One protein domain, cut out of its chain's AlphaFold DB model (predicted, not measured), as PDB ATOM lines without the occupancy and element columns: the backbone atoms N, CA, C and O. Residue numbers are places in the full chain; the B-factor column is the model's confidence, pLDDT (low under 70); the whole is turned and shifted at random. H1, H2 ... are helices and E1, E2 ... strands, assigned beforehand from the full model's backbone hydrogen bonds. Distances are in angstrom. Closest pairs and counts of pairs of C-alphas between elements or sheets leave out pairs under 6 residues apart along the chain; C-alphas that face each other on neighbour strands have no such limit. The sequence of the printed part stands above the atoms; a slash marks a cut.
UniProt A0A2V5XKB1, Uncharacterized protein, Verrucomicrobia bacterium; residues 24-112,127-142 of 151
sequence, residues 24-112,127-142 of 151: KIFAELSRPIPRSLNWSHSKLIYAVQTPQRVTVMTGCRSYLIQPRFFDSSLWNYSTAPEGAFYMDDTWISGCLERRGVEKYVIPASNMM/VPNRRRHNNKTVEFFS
ATOM      1  N   LYS A  24     -43.971  44.904 112.414       41.12
ATOM      2  CA  LYS A  24     -42.604  45.322 112.713       41.12
ATOM      3  C   LYS A  24     -41.683  44.574 111.769       41.12
ATOM      4  O   LYS A  24     -41.254  43.467 112.068       41.12
ATOM      5  N   ILE A  25     -41.441  45.189 110.609       42.41
ATOM      6  CA  ILE A  25     -40.314  44.846 109.740       42.41
ATOM      7  C   ILE A  25     -39.072  45.022 110.604       42.41
ATOM      8  O   ILE A  25     -38.590  46.133 110.821       42.41
ATOM      9  N   PHE A  26     -38.627  43.930 111.205       46.44
ATOM     10  CA  PHE A  26     -37.454  43.930 112.042       46.44
ATOM     11  C   PHE A  26     -36.272  43.473 111.205       46.44
ATOM     12  O   PHE A  26     -36.060  42.284 110.989       46.44
ATOM     13  N   ALA A  27     -35.460  44.487 110.906       50.59
ATOM     14  CA  ALA A  27     -34.018  44.512 111.106       50.59
ATOM     15  C   ALA A  27     -33.139  44.468 109.860       50.59
ATOM     16  O   ALA A  27     -33.260  43.592 109.023       50.59
ATOM     17  N   GLU A  28     -32.148  45.357 109.883       53.25
ATOM     18  CA  GLU A  28     -30.815  45.178 109.322       53.25
ATOM     19  C   GLU A  28     -29.933  46.265 109.931       53.25
ATOM     20  O   GLU A  28     -30.401  47.385 110.117       53.25
ATOM     21  N   LEU A  29     -28.715  45.898 110.332       63.09
ATOM     22  CA  LEU A  29     -27.786  46.782 111.022       63.09
ATOM     23  C   LEU A  29     -26.775  47.331 110.031       63.09
ATOM     24  O   LEU A  29     -25.877  46.621 109.577       63.09
ATOM     25  N   SER A  30     -26.892  48.617 109.746       64.62
ATOM     26  CA  SER A  30     -25.877  49.357 109.014       64.62
ATOM     27  C   SER A  30     -25.439  50.581 109.782       64.62
ATOM     28  O   SER A  30     -26.155  51.110 110.638       64.62
ATOM     29  N   ARG A  31     -24.247  51.045 109.438       74.88
ATOM     30  CA  ARG A  31     -23.586  52.148 110.111       74.88
ATOM     31  C   ARG A  31     -23.068  53.143 109.067       74.88
ATOM     32  O   ARG A  31     -22.151  52.799 108.321       74.88
ATOM     33  N   PRO A  32     -23.667  54.345 108.938       81.19
ATOM     34  CA  PRO A  32     -23.032  55.428 108.198       81.19
ATOM     35  C   PRO A  32     -21.735  55.831 108.901       81.19
ATOM     36  O   PRO A  32     -21.661  55.828 110.131       81.19
ATOM     37  N   ILE A  33     -20.719  56.214 108.131       86.12
ATOM     38  CA  ILE A  33     -19.436  56.612 108.711       86.12
ATOM     39  C   ILE A  33     -19.604  57.950 109.450       86.12
ATOM     40  O   ILE A  33     -20.123  58.915 108.882       86.12
ATOM     41  N   PRO A  34     -19.191  58.058 110.722       84.31
ATOM     42  CA  PRO A  34     -19.196  59.338 111.409       84.31
ATOM     43  C   PRO A  34     -18.131  60.253 110.805       84.31
ATOM     44  O   PRO A  34     -17.024  59.809 110.513       84.31
ATOM     45  N   ARG A  35     -18.421  61.553 110.668       85.81
ATOM     46  CA  ARG A  35     -17.435  62.526 110.144       85.81
ATOM     47  C   ARG A  35     -16.156  62.607 110.978       85.81
ATOM     48  O   ARG A  35     -15.111  62.943 110.445       85.81
ATOM     49  N   SER A  36     -16.234  62.279 112.267       87.19
ATOM     50  CA  SER A  36     -15.065  62.196 113.146       87.19
ATOM     51  C   SER A  36     -14.224  60.935 112.928       87.19
ATOM     52  O   SER A  36     -13.255  60.746 113.653       87.19
ATOM     53  N   LEU A  37     -14.655  60.015 112.052       88.06
ATOM     54  CA  LEU A  37     -14.069  58.688 111.794       88.06
ATOM     55  C   LEU A  37     -13.975  57.765 113.024       88.06
ATOM     56  O   LEU A  37     -13.541  56.620 112.938       88.06
ATOM     57  N   ASN A  38     -14.460  58.228 114.175       89.12
ATOM     58  CA  ASN A  38     -14.572  57.443 115.390       89.12
ATOM     59  C   ASN A  38     -15.813  56.549 115.328       89.12
ATOM     60  O   ASN A  38     -16.933  57.020 115.521       89.12
ATOM     61  N   TRP A  39     -15.615  55.250 115.123       84.44
ATOM     62  CA  TRP A  39     -16.665  54.246 114.970       84.44
ATOM     63  C   TRP A  39     -17.658  54.192 116.137       84.44
ATOM     64  O   TRP A  39     -18.821  53.822 115.947       84.44
ATOM     65  N   SER A  40     -17.255  54.594 117.348       84.38
ATOM     66  CA  SER A  40     -18.182  54.666 118.486       84.38
ATOM     67  C   SER A  40     -19.279  55.715 118.301       84.38
ATOM     68  O   SER A  40     -20.320  55.603 118.938       84.38
ATOM     69  N   HIS A  41     -19.074  56.705 117.430       85.75
ATOM     70  CA  HIS A  41     -20.063  57.737 117.104       85.75
ATOM     71  C   HIS A  41     -21.018  57.316 115.981       85.75
ATOM     72  O   HIS A  41     -21.951  58.049 115.655       85.75
ATOM     73  N   SER A  42     -20.809  56.145 115.377       81.69
ATOM     74  CA  SER A  42     -21.707  55.649 114.344       81.69
ATOM     75  C   SER A  42     -23.065  55.276 114.931       81.69
ATOM     76  O   SER A  42     -23.160  54.497 115.883       81.69
ATOM     77  N   LYS A  43     -24.134  55.753 114.290       78.62
ATOM     78  CA  LYS A  43     -25.511  55.356 114.608       78.62
ATOM     79  C   LYS A  43     -25.853  54.054 113.890       78.62
ATOM     80  O   LYS A  43     -25.449  53.857 112.751       78.62
ATOM     81  N   LEU A  44     -26.563  53.157 114.566       76.94
ATOM     82  CA  LEU A  44     -27.094  51.942 113.949       76.94
ATOM     83  C   LEU A  44     -28.443  52.279 113.313       76.94
ATOM     84  O   LEU A  44     -29.302  52.875 113.964       76.94
ATOM     85  N   ILE A  45     -28.612  51.913 112.049       74.62
ATOM     86  CA  ILE A  45     -29.912  51.931 111.379       74.62
ATOM     87  C   ILE A  45     -30.586  50.589 111.669       74.62
ATOM     88  O   ILE A  45     -29.911  49.565 111.711       74.62
ATOM     89  N   TYR A  46     -31.896  50.609 111.910       73.69
ATOM     90  CA  TYR A  46     -32.730  49.427 112.123       73.69
ATOM     91  C   TYR A  46     -34.050  49.594 111.367       73.69
ATOM     92  O   TYR A  46     -34.507  50.719 111.176       73.69
ATOM     93  N   ALA A  47     -34.703  48.472 111.044       71.88
ATOM     94  CA  ALA A  47     -36.124  48.429 110.676       71.88
ATOM     95  C   ALA A  47     -36.529  49.392 109.539       71.88
ATOM     96  O   ALA A  47     -37.477  50.171 109.667       71.88
ATOM     97  N   VAL A  48     -35.810  49.336 108.413       76.69
ATOM     98  CA  VAL A  48     -36.136  50.150 107.233       76.69
ATOM     99  C   VAL A  48     -37.434  49.678 106.569       76.69
ATOM    100  O   VAL A  48     -37.730  48.484 106.537       76.69
ATOM    101  N   GLN A  49     -38.216  50.616 106.028       81.88
ATOM    102  CA  GLN A  49     -39.453  50.326 105.281       81.88
ATOM    103  C   GLN A  49     -39.233  50.286 103.764       81.88
ATOM    104  O   GLN A  49     -40.010  49.684 103.031       81.88
ATOM    105  N   THR A  50     -38.158  50.913 103.295       83.75
ATOM    106  CA  THR A  50     -37.722  50.940 101.898       83.75
ATOM    107  C   THR A  50     -36.214  50.706 101.848       83.75
ATOM    108  O   THR A  50     -35.546  50.945 102.857       83.75
ATOM    109  N   PRO A  51     -35.651  50.244 100.716       86.88
ATOM    110  CA  PRO A  51     -34.208  50.123 100.567       86.88
ATOM    111  C   PRO A  51     -33.493  51.440 100.897       86.88
ATOM    112  O   PRO A  51     -33.862  52.494 100.383       86.88
ATOM    113  N   GLN A  52     -32.481  51.382 101.758       85.75
ATOM    114  CA  GLN A  52     -31.669  52.535 102.152       85.75
ATOM    115  C   GLN A  52     -30.215  52.279 101.780       85.75
ATOM    116  O   GLN A  52     -29.682  51.215 102.094       85.75
ATOM    117  N   ARG A  53     -29.564  53.247 101.127       87.81
ATOM    118  CA  ARG A  53     -28.132  53.157 100.822       87.81
ATOM    119  C   ARG A  53     -27.316  53.338 102.103       87.81
ATOM    120  O   ARG A  53     -27.639  54.186 102.934       87.81
ATOM    121  N   VAL A  54     -26.257  52.549 102.262       87.25
ATOM    122  CA  VAL A  54     -25.442  52.509 103.483       87.25
ATOM    123  C   VAL A  54     -23.952  52.429 103.175       87.25
ATOM    124  O   VAL A  54     -23.555  51.957 102.111       87.25
ATOM    125  N   THR A  55     -23.121  52.863 104.127       87.56
ATOM    126  CA  THR A  55     -21.658  52.825 103.984       87.56
ATOM    127  C   THR A  55     -21.055  51.526 104.497       87.56
ATOM    128  O   THR A  55     -20.250  50.920 103.802       87.56
ATOM    129  N   VAL A  56     -21.446  51.076 105.695       89.38
ATOM    130  CA  VAL A  56     -20.950  49.822 106.277       89.38
ATOM    131  C   VAL A  56     -22.101  48.861 106.529       89.38
ATOM    132  O   VAL A  56     -23.080  49.209 107.202       89.38
ATOM    133  N   MET A  57     -21.956  47.648 105.997       87.56
ATOM    134  CA  MET A  57     -22.802  46.493 106.297       87.56
ATOM    135  C   MET A  57     -22.186  45.772 107.492       87.56
ATOM    136  O   MET A  57     -21.059  45.304 107.384       87.56
ATOM    137  N   THR A  58     -22.874  45.715 108.633       79.06
ATOM    138  CA  THR A  58     -22.293  45.078 109.828       79.06
ATOM    139  C   THR A  58     -22.370  43.552 109.735       79.06
ATOM    140  O   THR A  58     -23.386  43.006 109.306       79.06
ATOM    141  N   GLY A  59     -21.321  42.858 110.187       69.69
ATOM    142  CA  GLY A  59     -21.205  41.392 110.110       69.69
ATOM    143  C   GLY A  59     -22.150  40.613 111.033       69.69
ATOM    144  O   GLY A  59     -22.166  39.388 111.032       69.69
ATOM    145  N   CYS A  60     -22.976  41.298 111.831       66.44
ATOM    146  CA  CYS A  60     -23.913  40.656 112.755       66.44
ATOM    147  C   CYS A  60     -25.156  40.061 112.060       66.44
ATOM    148  O   CYS A  60     -26.049  39.559 112.747       66.44
ATOM    149  N   ARG A  61     -25.263  40.176 110.729       69.81
ATOM    150  CA  ARG A  61     -26.381  39.703 109.895       69.81
ATOM    151  C   ARG A  61     -25.886  39.249 108.517       69.81
ATOM    152  O   ARG A  61     -24.734  39.471 108.166       69.81
ATOM    153  N   SER A  62     -26.765  38.614 107.744       74.56
ATOM    154  CA  SER A  62     -26.462  38.182 106.380       74.56
ATOM    155  C   SER A  62     -26.473  39.359 105.424       74.56
ATOM    156  O   SER A  62     -27.271  40.283 105.553       74.56
ATOM    157  N   TYR A  63     -25.633  39.248 104.408       82.19
ATOM    158  CA  TYR A  63     -25.639  40.087 103.224       82.19
ATOM    159  C   TYR A  63     -25.657  39.185 101.989       82.19
ATOM    160  O   TYR A  63     -25.123  38.074 101.999       82.19
ATOM    161  N   LEU A  64     -26.273  39.669 100.913       86.50
ATOM    162  CA  LEU A  64     -26.164  39.062  99.593       86.50
ATOM    163  C   LEU A  64     -25.191  39.897  98.771       86.50
ATOM    164  O   LEU A  64     -25.400  41.095  98.586       86.50
ATOM    165  N   ILE A  65     -24.141  39.261  98.263       89.19
ATOM    166  CA  ILE A  65     -23.095  39.945  97.517       89.19
ATOM    167  C   ILE A  65     -22.714  39.173  96.263       89.19
ATOM    168  O   ILE A  65     -22.647  37.946  96.265       89.19
ATOM    169  N   GLN A  66     -22.485  39.899  95.172       92.50
ATOM    170  CA  GLN A  66     -22.069  39.290  93.916       92.50
ATOM    171  C   GLN A  66     -20.543  39.133  93.909       92.50
ATOM    172  O   GLN A  66     -19.848  40.132  94.102       92.50
ATOM    173  N   PRO A  67     -20.001  37.934  93.619       92.69
ATOM    174  CA  PRO A  67     -18.554  37.707  93.603       92.69
ATOM    175  C   PRO A  67     -17.783  38.667  92.691       92.69
ATOM    176  O   PRO A  67     -16.679  39.074  93.032       92.69
ATOM    177  N   ARG A  68     -18.393  39.105  91.577       94.75
ATOM    178  CA  ARG A  68     -17.793  40.051  90.618       94.75
ATOM    179  C   ARG A  68     -17.419  41.419  91.198       94.75
ATOM    180  O   ARG A  68     -16.744  42.188  90.526       94.75
ATOM    181  N   PHE A  69     -17.884  41.759  92.401       94.94
ATOM    182  CA  PHE A  69     -17.475  42.994  93.070       94.94
ATOM    183  C   PHE A  69     -16.075  42.901  93.683       94.94
ATOM    184  O   PHE A  69     -15.481  43.931  93.996       94.94
ATOM    185  N   PHE A  70     -15.518  41.698  93.802       93.19
ATOM    186  CA  PHE A  70     -14.207  41.458  94.387       93.19
ATOM    187  C   PHE A  70     -13.197  40.962  93.356       93.19
ATOM    188  O   PHE A  70     -13.542  40.316  92.370       93.19
ATOM    189  N   ASP A  71     -11.928  41.242  93.634       92.75
ATOM    190  CA  ASP A  71     -10.783  40.542  93.060       92.75
ATOM    191  C   ASP A  71      -9.765  40.253  94.179       92.75
ATOM    192  O   ASP A  71     -10.085  40.348  95.371       92.75
ATOM    193  N   SER A  72      -8.535  39.897  93.805       92.81
ATOM    194  CA  SER A  72      -7.451  39.582  94.739       92.81
ATOM    195  C   SER A  72      -7.132  40.697  95.741       92.81
ATOM    196  O   SER A  72      -6.605  40.397  96.813       92.81
ATOM    197  N   SER A  73      -7.497  41.958  95.473       89.88
ATOM    198  CA  SER A  73      -7.279  43.069  96.403       89.88
ATOM    199  C   SER A  73      -8.013  42.885  97.730       89.88
ATOM    200  O   SER A  73      -7.592  43.462  98.727       89.88
ATOM    201  N   LEU A  74      -9.106  42.108  97.758       93.25
ATOM    202  CA  LEU A  74      -9.844  41.805  98.991       93.25
ATOM    203  C   LEU A  74      -8.947  41.134 100.042       93.25
ATOM    204  O   LEU A  74      -9.105  41.385 101.234       93.25
ATOM    205  N   TRP A  75      -7.995  40.319  99.590       93.94
ATOM    206  CA  TRP A  75      -7.084  39.548 100.437       93.94
ATOM    207  C   TRP A  75      -5.734  40.243 100.654       93.94
ATOM    208  O   TRP A  75      -4.863  39.704 101.335       93.94
ATOM    209  N   ASN A  76      -5.530  41.429 100.074       93.12
ATOM    210  CA  ASN A  76      -4.275  42.158 100.197       93.12
ATOM    211  C   ASN A  76      -4.285  43.075 101.429       93.12
ATOM    212  O   ASN A  76      -4.734  44.219 101.368       93.12
ATOM    213  N   TYR A  77      -3.715  42.582 102.528       94.44
ATOM    214  CA  TYR A  77      -3.560  43.331 103.778       94.44
ATOM    215  C   TYR A  77      -2.198  44.038 103.919       94.44
ATOM    216  O   TYR A  77      -1.914  44.584 104.981       94.44
ATOM    217  N   SER A  78      -1.351  44.069 102.881       94.12
ATOM    218  CA  SER A  78       0.029  44.595 102.975       94.12
ATOM    219  C   SER A  78       0.124  46.045 103.460       94.12
ATOM    220  O   SER A  78       1.068  46.402 104.159       94.12
ATOM    221  N   THR A  79      -0.865  46.875 103.126       92.94
ATOM    222  CA  THR A  79      -0.961  48.268 103.587       92.94
ATOM    223  C   THR A  79      -2.076  48.468 104.614       92.94
ATOM    224  O   THR A  79      -2.410  49.606 104.941       92.94
ATOM    225  N   ALA A  80      -2.733  47.393 105.050       94.44
ATOM    226  CA  ALA A  80      -3.876  47.481 105.940       94.44
ATOM    227  C   ALA A  80      -3.425  47.812 107.369       94.44
ATOM    228  O   ALA A  80      -2.355  47.384 107.804       94.44
ATOM    229  N   PRO A  81      -4.253  48.522 108.150       94.69
ATOM    230  CA  PRO A  81      -4.039  48.613 109.584       94.69
ATOM    231  C   PRO A  81      -3.997  47.217 110.213       94.69
ATOM    232  O   PRO A  81      -4.801  46.361 109.863       94.69
ATOM    233  N   GLU A  82      -3.135  47.030 111.211       90.31
ATOM    234  CA  GLU A  82      -2.933  45.762 111.939       90.31
ATOM    235  C   GLU A  82      -4.239  45.042 112.329       90.31
ATOM    236  O   GLU A  82      -4.349  43.825 112.238       90.31
ATOM    237  N   GLY A  83      -5.261  45.801 112.732       88.00
ATOM    238  CA  GLY A  83      -6.539  45.239 113.167       88.00
ATOM    239  C   GLY A  83      -7.562  44.979 112.068       88.00
ATOM    240  O   GLY A  83      -8.652  44.515 112.385       88.00
ATOM    241  N   ALA A  84      -7.267  45.304 110.810       91.12
ATOM    242  CA  ALA A  84      -8.225  45.202 109.710       91.12
ATOM    243  C   ALA A  84      -8.681  43.761 109.462       91.12
ATOM    244  O   ALA A  84      -9.835  43.551 109.106       91.12
ATOM    245  N   PHE A  85      -7.812  42.782 109.725       87.94
ATOM    246  CA  PHE A  85      -8.145  41.361 109.642       87.94
ATOM    247  C   PHE A  85      -9.321  40.971 110.553       87.94
ATOM    248  O   PHE A  85     -10.142  40.141 110.184       87.94
ATOM    249  N   TYR A  86      -9.436  41.608 111.722       87.25
ATOM    250  CA  TYR A  86     -10.508  41.345 112.686       87.25
ATOM    251  C   TYR A  86     -11.779  42.171 112.434       87.25
ATOM    252  O   TYR A  86     -12.801  41.918 113.065       87.25
ATOM    253  N   MET A  87     -11.703  43.203 111.587       90.00
ATOM    254  CA  MET A  87     -12.795  44.145 111.300       90.00
ATOM    255  C   MET A  87     -13.306  43.903 109.876       90.00
ATOM    256  O   MET A  87     -13.248  44.788 109.017       90.00
ATOM    257  N   ASP A  88     -13.729  42.667 109.620       88.00
ATOM    258  CA  ASP A  88     -14.125  42.156 108.306       88.00
ATOM    259  C   ASP A  88     -15.267  42.965 107.680       88.00
ATOM    260  O   ASP A  88     -15.205  43.322 106.505       88.00
ATOM    261  N   ASP A  89     -16.264  43.336 108.478       88.38
ATOM    262  CA  ASP A  89     -17.417  44.131 108.066       88.38
ATOM    263  C   ASP A  89     -17.018  45.483 107.449       88.38
ATOM    264  O   ASP A  89     -17.484  45.877 106.372       88.38
ATOM    265  N   THR A  90     -16.082  46.169 108.097       91.44
ATOM    266  CA  THR A  90     -15.544  47.466 107.702       91.44
ATOM    267  C   THR A  90     -14.570  47.309 106.541       91.44
ATOM    268  O   THR A  90     -14.616  48.105 105.602       91.44
ATOM    269  N   TRP A  91     -13.724  46.275 106.565       94.38
ATOM    270  CA  TRP A  91     -12.777  45.974 105.492       94.38
ATOM    271  C   TRP A  91     -13.492  45.691 104.169       94.38
ATOM    272  O   TRP A  91     -13.248  46.377 103.175       94.38
ATOM    273  N   ILE A  92     -14.444  44.754 104.176       93.38
ATOM    274  CA  ILE A  92     -15.261  44.400 103.010       93.38
ATOM    275  C   ILE A  92     -16.008  45.635 102.501       93.38
ATOM    276  O   ILE A  92     -15.964  45.938 101.308       93.38
ATOM    277  N   SER A  93     -16.653  46.389 103.396       93.19
ATOM    278  CA  SER A  93     -17.391  47.601 103.023       93.19
ATOM    279  C   SER A  93     -16.490  48.668 102.388       93.19
ATOM    280  O   SER A  93     -16.890  49.298 101.408       93.19
ATOM    281  N   GLY A  94     -15.266  48.839 102.892       94.00
ATOM    282  CA  GLY A  94     -14.270  49.763 102.347       94.00
ATOM    283  C   GLY A  94     -13.738  49.342 100.979       94.00
ATOM    284  O   GLY A  94     -13.640  50.169 100.072       94.00
ATOM    285  N   CYS A  95     -13.465  48.049 100.785       94.88
ATOM    286  CA  CYS A  95     -13.100  47.500  99.478       94.88
ATOM    287  C   CYS A  95     -14.197  47.739  98.430       94.88
ATOM    288  O   CYS A  95     -13.886  48.073  97.286       94.88
ATOM    289  N   LEU A  96     -15.469  47.615  98.820       94.06
ATOM    290  CA  LEU A  96     -16.613  47.905  97.951       94.06
ATOM    291  C   LEU A  96     -16.727  49.401  97.627       94.06
ATOM    292  O   LEU A  96     -16.965  49.754  96.475       94.06
ATOM    293  N   GLU A  97     -16.517  50.286  98.605       93.81
ATOM    294  CA  GLU A  97     -16.528  51.744  98.388       93.81
ATOM    295  C   GLU A  97     -15.423  52.212  97.444       93.81
ATOM    296  O   GLU A  97     -15.702  52.970  96.520       93.81
ATOM    297  N   ARG A  98     -14.197  51.688  97.575       93.12
ATOM    298  CA  ARG A  98     -13.098  51.983  96.632       93.12
ATOM    299  C   ARG A  98     -13.437  51.658  95.178       93.12
ATOM    300  O   ARG A  98     -12.845  52.228  94.271       93.12
ATOM    301  N   ARG A  99     -14.377  50.739  94.962       92.50
ATOM    302  CA  ARG A  99     -14.849  50.304  93.641       92.50
ATOM    303  C   ARG A  99     -16.145  50.985  93.212       92.50
ATOM    304  O   ARG A  99     -16.695  50.624  92.177       92.50
ATOM    305  N   GLY A 100     -16.669  51.912  94.012       93.06
ATOM    306  CA  GLY A 100     -17.951  52.562  93.753       93.06
ATOM    307  C   GLY A 100     -19.151  51.616  93.847       93.06
ATOM    308  O   GLY A 100     -20.189  51.894  93.253       93.06
ATOM    309  N   VAL A 101     -19.036  50.493  94.565       93.69
ATOM    310  CA  VAL A 101     -20.143  49.544  94.731       93.69
ATOM    311  C   VAL A 101     -21.084  50.038  95.822       93.69
ATOM    312  O   VAL A 101     -20.747  50.084  97.012       93.69
ATOM    313  N   GLU A 102     -22.300  50.383  95.416       93.25
ATOM    314  CA  GLU A 102     -23.363  50.788  96.326       93.25
ATOM    315  C   GLU A 102     -23.873  49.601  97.148       93.25
ATOM    316  O   GLU A 102     -23.978  48.471  96.670       93.25
ATOM    317  N   LYS A 103     -24.194  49.868  98.413       90.62
ATOM    318  CA  LYS A 103     -24.695  48.876  99.366       90.62
ATOM    319  C   LYS A 103     -26.037  49.348  99.885       90.62
ATOM    320  O   LYS A 103     -26.199  50.534 100.174       90.62
ATOM    321  N   TYR A 104     -26.968  48.418 100.029       87.94
ATOM    322  CA  TYR A 104     -28.321  48.711 100.469       87.94
ATOM    323  C   TYR A 104     -28.708  47.811 101.629       87.94
ATOM    324  O   TYR A 104     -28.443  46.614 101.606       87.94
ATOM    325  N   VAL A 105     -29.369  48.411 102.611       85.19
ATOM    326  CA  VAL A 105     -30.166  47.700 103.607       85.19
ATOM    327  C   VAL A 105     -31.588  47.608 103.079       85.19
ATOM    328  O   VAL A 105     -32.147  48.623 102.650       85.19
ATOM    329  N   ILE A 106     -32.163  46.408 103.081       84.31
ATOM    330  CA  ILE A 106     -33.490  46.136 102.526       84.31
ATOM    331  C   ILE A 106     -34.467  45.686 103.622       84.31
ATOM    332  O   ILE A 106     -34.072  45.056 104.601       84.31
ATOM    333  N   PRO A 107     -35.769  45.994 103.490       82.69
ATOM    334  CA  PRO A 107     -36.775  45.485 104.414       82.69
ATOM    335  C   PRO A 107     -36.808  43.949 104.414       82.69
ATOM    336  O   PRO A 107     -37.047  43.333 103.375       82.69
ATOM    337  N   ALA A 108     -36.638  43.334 105.586       74.88
ATOM    338  CA  ALA A 108     -36.764  41.892 105.780       74.88
ATOM    339  C   ALA A 108     -37.884  41.568 106.781       74.88
ATOM    340  O   ALA A 108     -38.043  42.228 107.810       74.88
ATOM    341  N   SER A 109     -38.689  40.549 106.470       66.62
ATOM    342  CA  SER A 109     -39.876  40.175 107.254       66.62
ATOM    343  C   SER A 109     -39.579  39.262 108.445       66.62
ATOM    344  O   SER A 109     -40.406  39.167 109.346       66.62
ATOM    345  N   ASN A 110     -38.414  38.611 108.471       62.19
ATOM    346  CA  ASN A 110     -38.059  37.628 109.490       62.19
ATOM    347  C   ASN A 110     -36.697  37.924 110.112       62.19
ATOM    348  O   ASN A 110     -35.737  38.281 109.428       62.19
ATOM    349  N   MET A 111     -36.602  37.702 111.424       58.81
ATOM    350  CA  MET A 111     -35.321  37.698 112.113       58.81
ATOM    351  C   MET A 111     -34.502  36.501 111.635       58.81
ATOM    352  O   MET A 111     -34.976  35.364 111.619       58.81
ATOM    353  N   MET A 112     -33.269  36.777 111.233       60.97
ATOM    354  CA  MET A 112     -32.334  35.751 110.807       60.97
ATOM    355  C   MET A 112     -32.056  34.778 111.952       60.97
ATOM    356  O   MET A 112     -31.894  35.202 113.097       60.97
ATOM    357  N   VAL A 127     -11.005  40.325 120.844       84.38
ATOM    358  CA  VAL A 127     -10.075  41.183 120.098       84.38
ATOM    359  C   VAL A 127      -9.555  42.309 121.005       84.38
ATOM    360  O   VAL A 127     -10.316  43.235 121.336       84.38
ATOM    361  N   PRO A 128      -8.258  42.316 121.373       85.75
ATOM    362  CA  PRO A 128      -7.681  43.383 122.182       85.75
ATOM    363  C   PRO A 128      -7.796  44.720 121.457       85.75
ATOM    364  O   PRO A 128      -7.736  44.776 120.235       85.75
ATOM    365  N   ASN A 129      -7.966  45.827 122.183       88.62
ATOM    366  CA  ASN A 129      -8.003  47.172 121.588       88.62
ATOM    367  C   ASN A 129      -9.003  47.347 120.420       88.62
ATOM    368  O   ASN A 129      -8.843  48.247 119.593       88.62
ATOM    369  N   ARG A 130     -10.084  46.551 120.377       85.38
ATOM    370  CA  ARG A 130     -11.112  46.538 119.317       85.38
ATOM    371  C   ARG A 130     -11.528  47.918 118.801       85.38
ATOM    372  O   ARG A 130     -11.709  48.118 117.601       85.38
ATOM    373  N   ARG A 131     -11.733  48.880 119.707       85.81
ATOM    374  CA  ARG A 131     -12.154  50.247 119.345       85.81
ATOM    375  C   ARG A 131     -11.103  50.958 118.494       85.81
ATOM    376  O   ARG A 131     -11.445  51.575 117.493       85.81
ATOM    377  N   ARG A 132      -9.828  50.825 118.866       89.31
ATOM    378  CA  ARG A 132      -8.699  51.390 118.122       89.31
ATOM    379  C   ARG A 132      -8.592  50.754 116.739       89.31
ATOM    380  O   ARG A 132      -8.400  51.474 115.767       89.31
ATOM    381  N   HIS A 133      -8.749  49.434 116.652       91.00
ATOM    382  CA  HIS A 133      -8.713  48.715 115.379       91.00
ATOM    383  C   HIS A 133      -9.845  49.144 114.440       91.00
ATOM    384  O   HIS A 133      -9.558  49.503 113.305       91.00
ATOM    385  N   ASN A 134     -11.088  49.234 114.930       87.69
ATOM    386  CA  ASN A 134     -12.212  49.773 114.152       87.69
ATOM    387  C   ASN A 134     -11.913  51.169 113.596       87.69
ATOM    388  O   ASN A 134     -12.055  51.402 112.400       87.69
ATOM    389  N   ASN A 135     -11.467  52.092 114.456       92.12
ATOM    390  CA  ASN A 135     -11.210  53.472 114.048       92.12
ATOM    391  C   ASN A 135     -10.107  53.558 112.987       92.12
ATOM    392  O   ASN A 135     -10.284  54.259 111.998       92.12
ATOM    393  N   LYS A 136      -9.012  52.802 113.143       94.81
ATOM    394  CA  LYS A 136      -7.937  52.761 112.141       94.81
ATOM    395  C   LYS A 136      -8.407  52.188 110.802       94.81
ATOM    396  O   LYS A 136      -8.018  52.700 109.759       94.81
ATOM    397  N   THR A 137      -9.238  51.143 110.809       93.88
ATOM    398  CA  THR A 137      -9.792  50.576 109.569       93.88
ATOM    399  C   THR A 137     -10.737  51.563 108.887       93.88
ATOM    400  O   THR A 137     -10.653  51.745 107.676       93.88
ATOM    401  N   VAL A 138     -11.583  52.268 109.644       93.00
ATOM    402  CA  VAL A 138     -12.422  53.354 109.109       93.00
ATOM    403  C   VAL A 138     -11.561  54.474 108.516       93.00
ATOM    404  O   VAL A 138     -11.825  54.934 107.409       93.00
ATOM    405  N   GLU A 139     -10.513  54.899 109.215       94.50
ATOM    406  CA  GLU A 139      -9.602  55.953 108.762       94.50
ATOM    407  C   GLU A 139      -8.840  55.572 107.483       94.50
ATOM    408  O   GLU A 139      -8.701  56.395 106.578       94.50
ATOM    409  N   PHE A 140      -8.431  54.310 107.348       95.38
ATOM    410  CA  PHE A 140      -7.737  53.791 106.163       95.38
ATOM    411  C   PHE A 140      -8.544  53.927 104.858       95.38
ATOM    412  O   PHE A 140      -7.980  54.041 103.768       95.38
ATOM    413  N   PHE A 141      -9.871  53.935 104.952       94.75
ATOM    414  CA  PHE A 141     -10.781  54.137 103.821       94.75
ATOM    415  C   PHE A 141     -11.390  55.548 103.793       94.75
ATOM    416  O   PHE A 141     -12.334  55.788 103.044       94.75
ATOM    417  N   SER A 142     -10.860  56.497 104.575       93.25
ATOM    418  CA  SER A 142     -11.395  57.864 104.716       93.25
ATOM    419  C   SER A 142     -11.660  58.578 103.388       93.25
ATOM    420  O   SER A 142     -12.694  59.226 103.248       93.25
TER     421      SER A 142
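What this domain is: This is residues 24 to 112 and 127 to 142 of the 151 residues of an uncharacterized protein of Verrucomicrobia bacterium (UniProt A0A2V5XKB1). Little regular structure is found here: a small two-stranded ribbon, E1 and E2, is on one side and two helices side by side, H2 and H3, on the other, with long loops around them. The printed part has 105 residues, 32 in named elements, ordered E1, H1, H2, E2, H3: mostly helix, sheet antiparallel. It is compact, radius of gyration of the C-alphas 13.9 A, spanning 42 by 32 by 24 A.

How they stand to each other: Start at E1, residues 52 to 54, antiparallel to E2, residues 103 to 105; N 52 and O 105 are 2.9 A apart. H2, residues 88 to 98, touches H3, residues 130 to 140, closest at C-alphas 90 and 137, 6.8 A, with a shallow tilt of 9 degrees, the same way. H1, residues 72 to 75, only just touches H2, with 3 pairs of C-alphas within 8 A, the closest those of Leu 74 and Cys 95, 6.6 A. In H2 and H3 every O i to N i+4 pair is within hydrogen-bond range; H1 is too short for one.

Where its parts are: Find C-alpha 52 at (-31.669, 52.535, 102.152), where E1 begins. H2 runs 15.3 A; H3 runs 15.4 A to C-alpha 140 at (-7.737, 53.791, 106.163).

The domain as a whole: Residues 113 to 126 are not printed; C-alphas 112 and 127 are 24.7 A apart. Links E1 to H1 and H1 to H2 are long. Residues 24 to 30, 59 to 61 and 109 to 112 have pLDDT under 70.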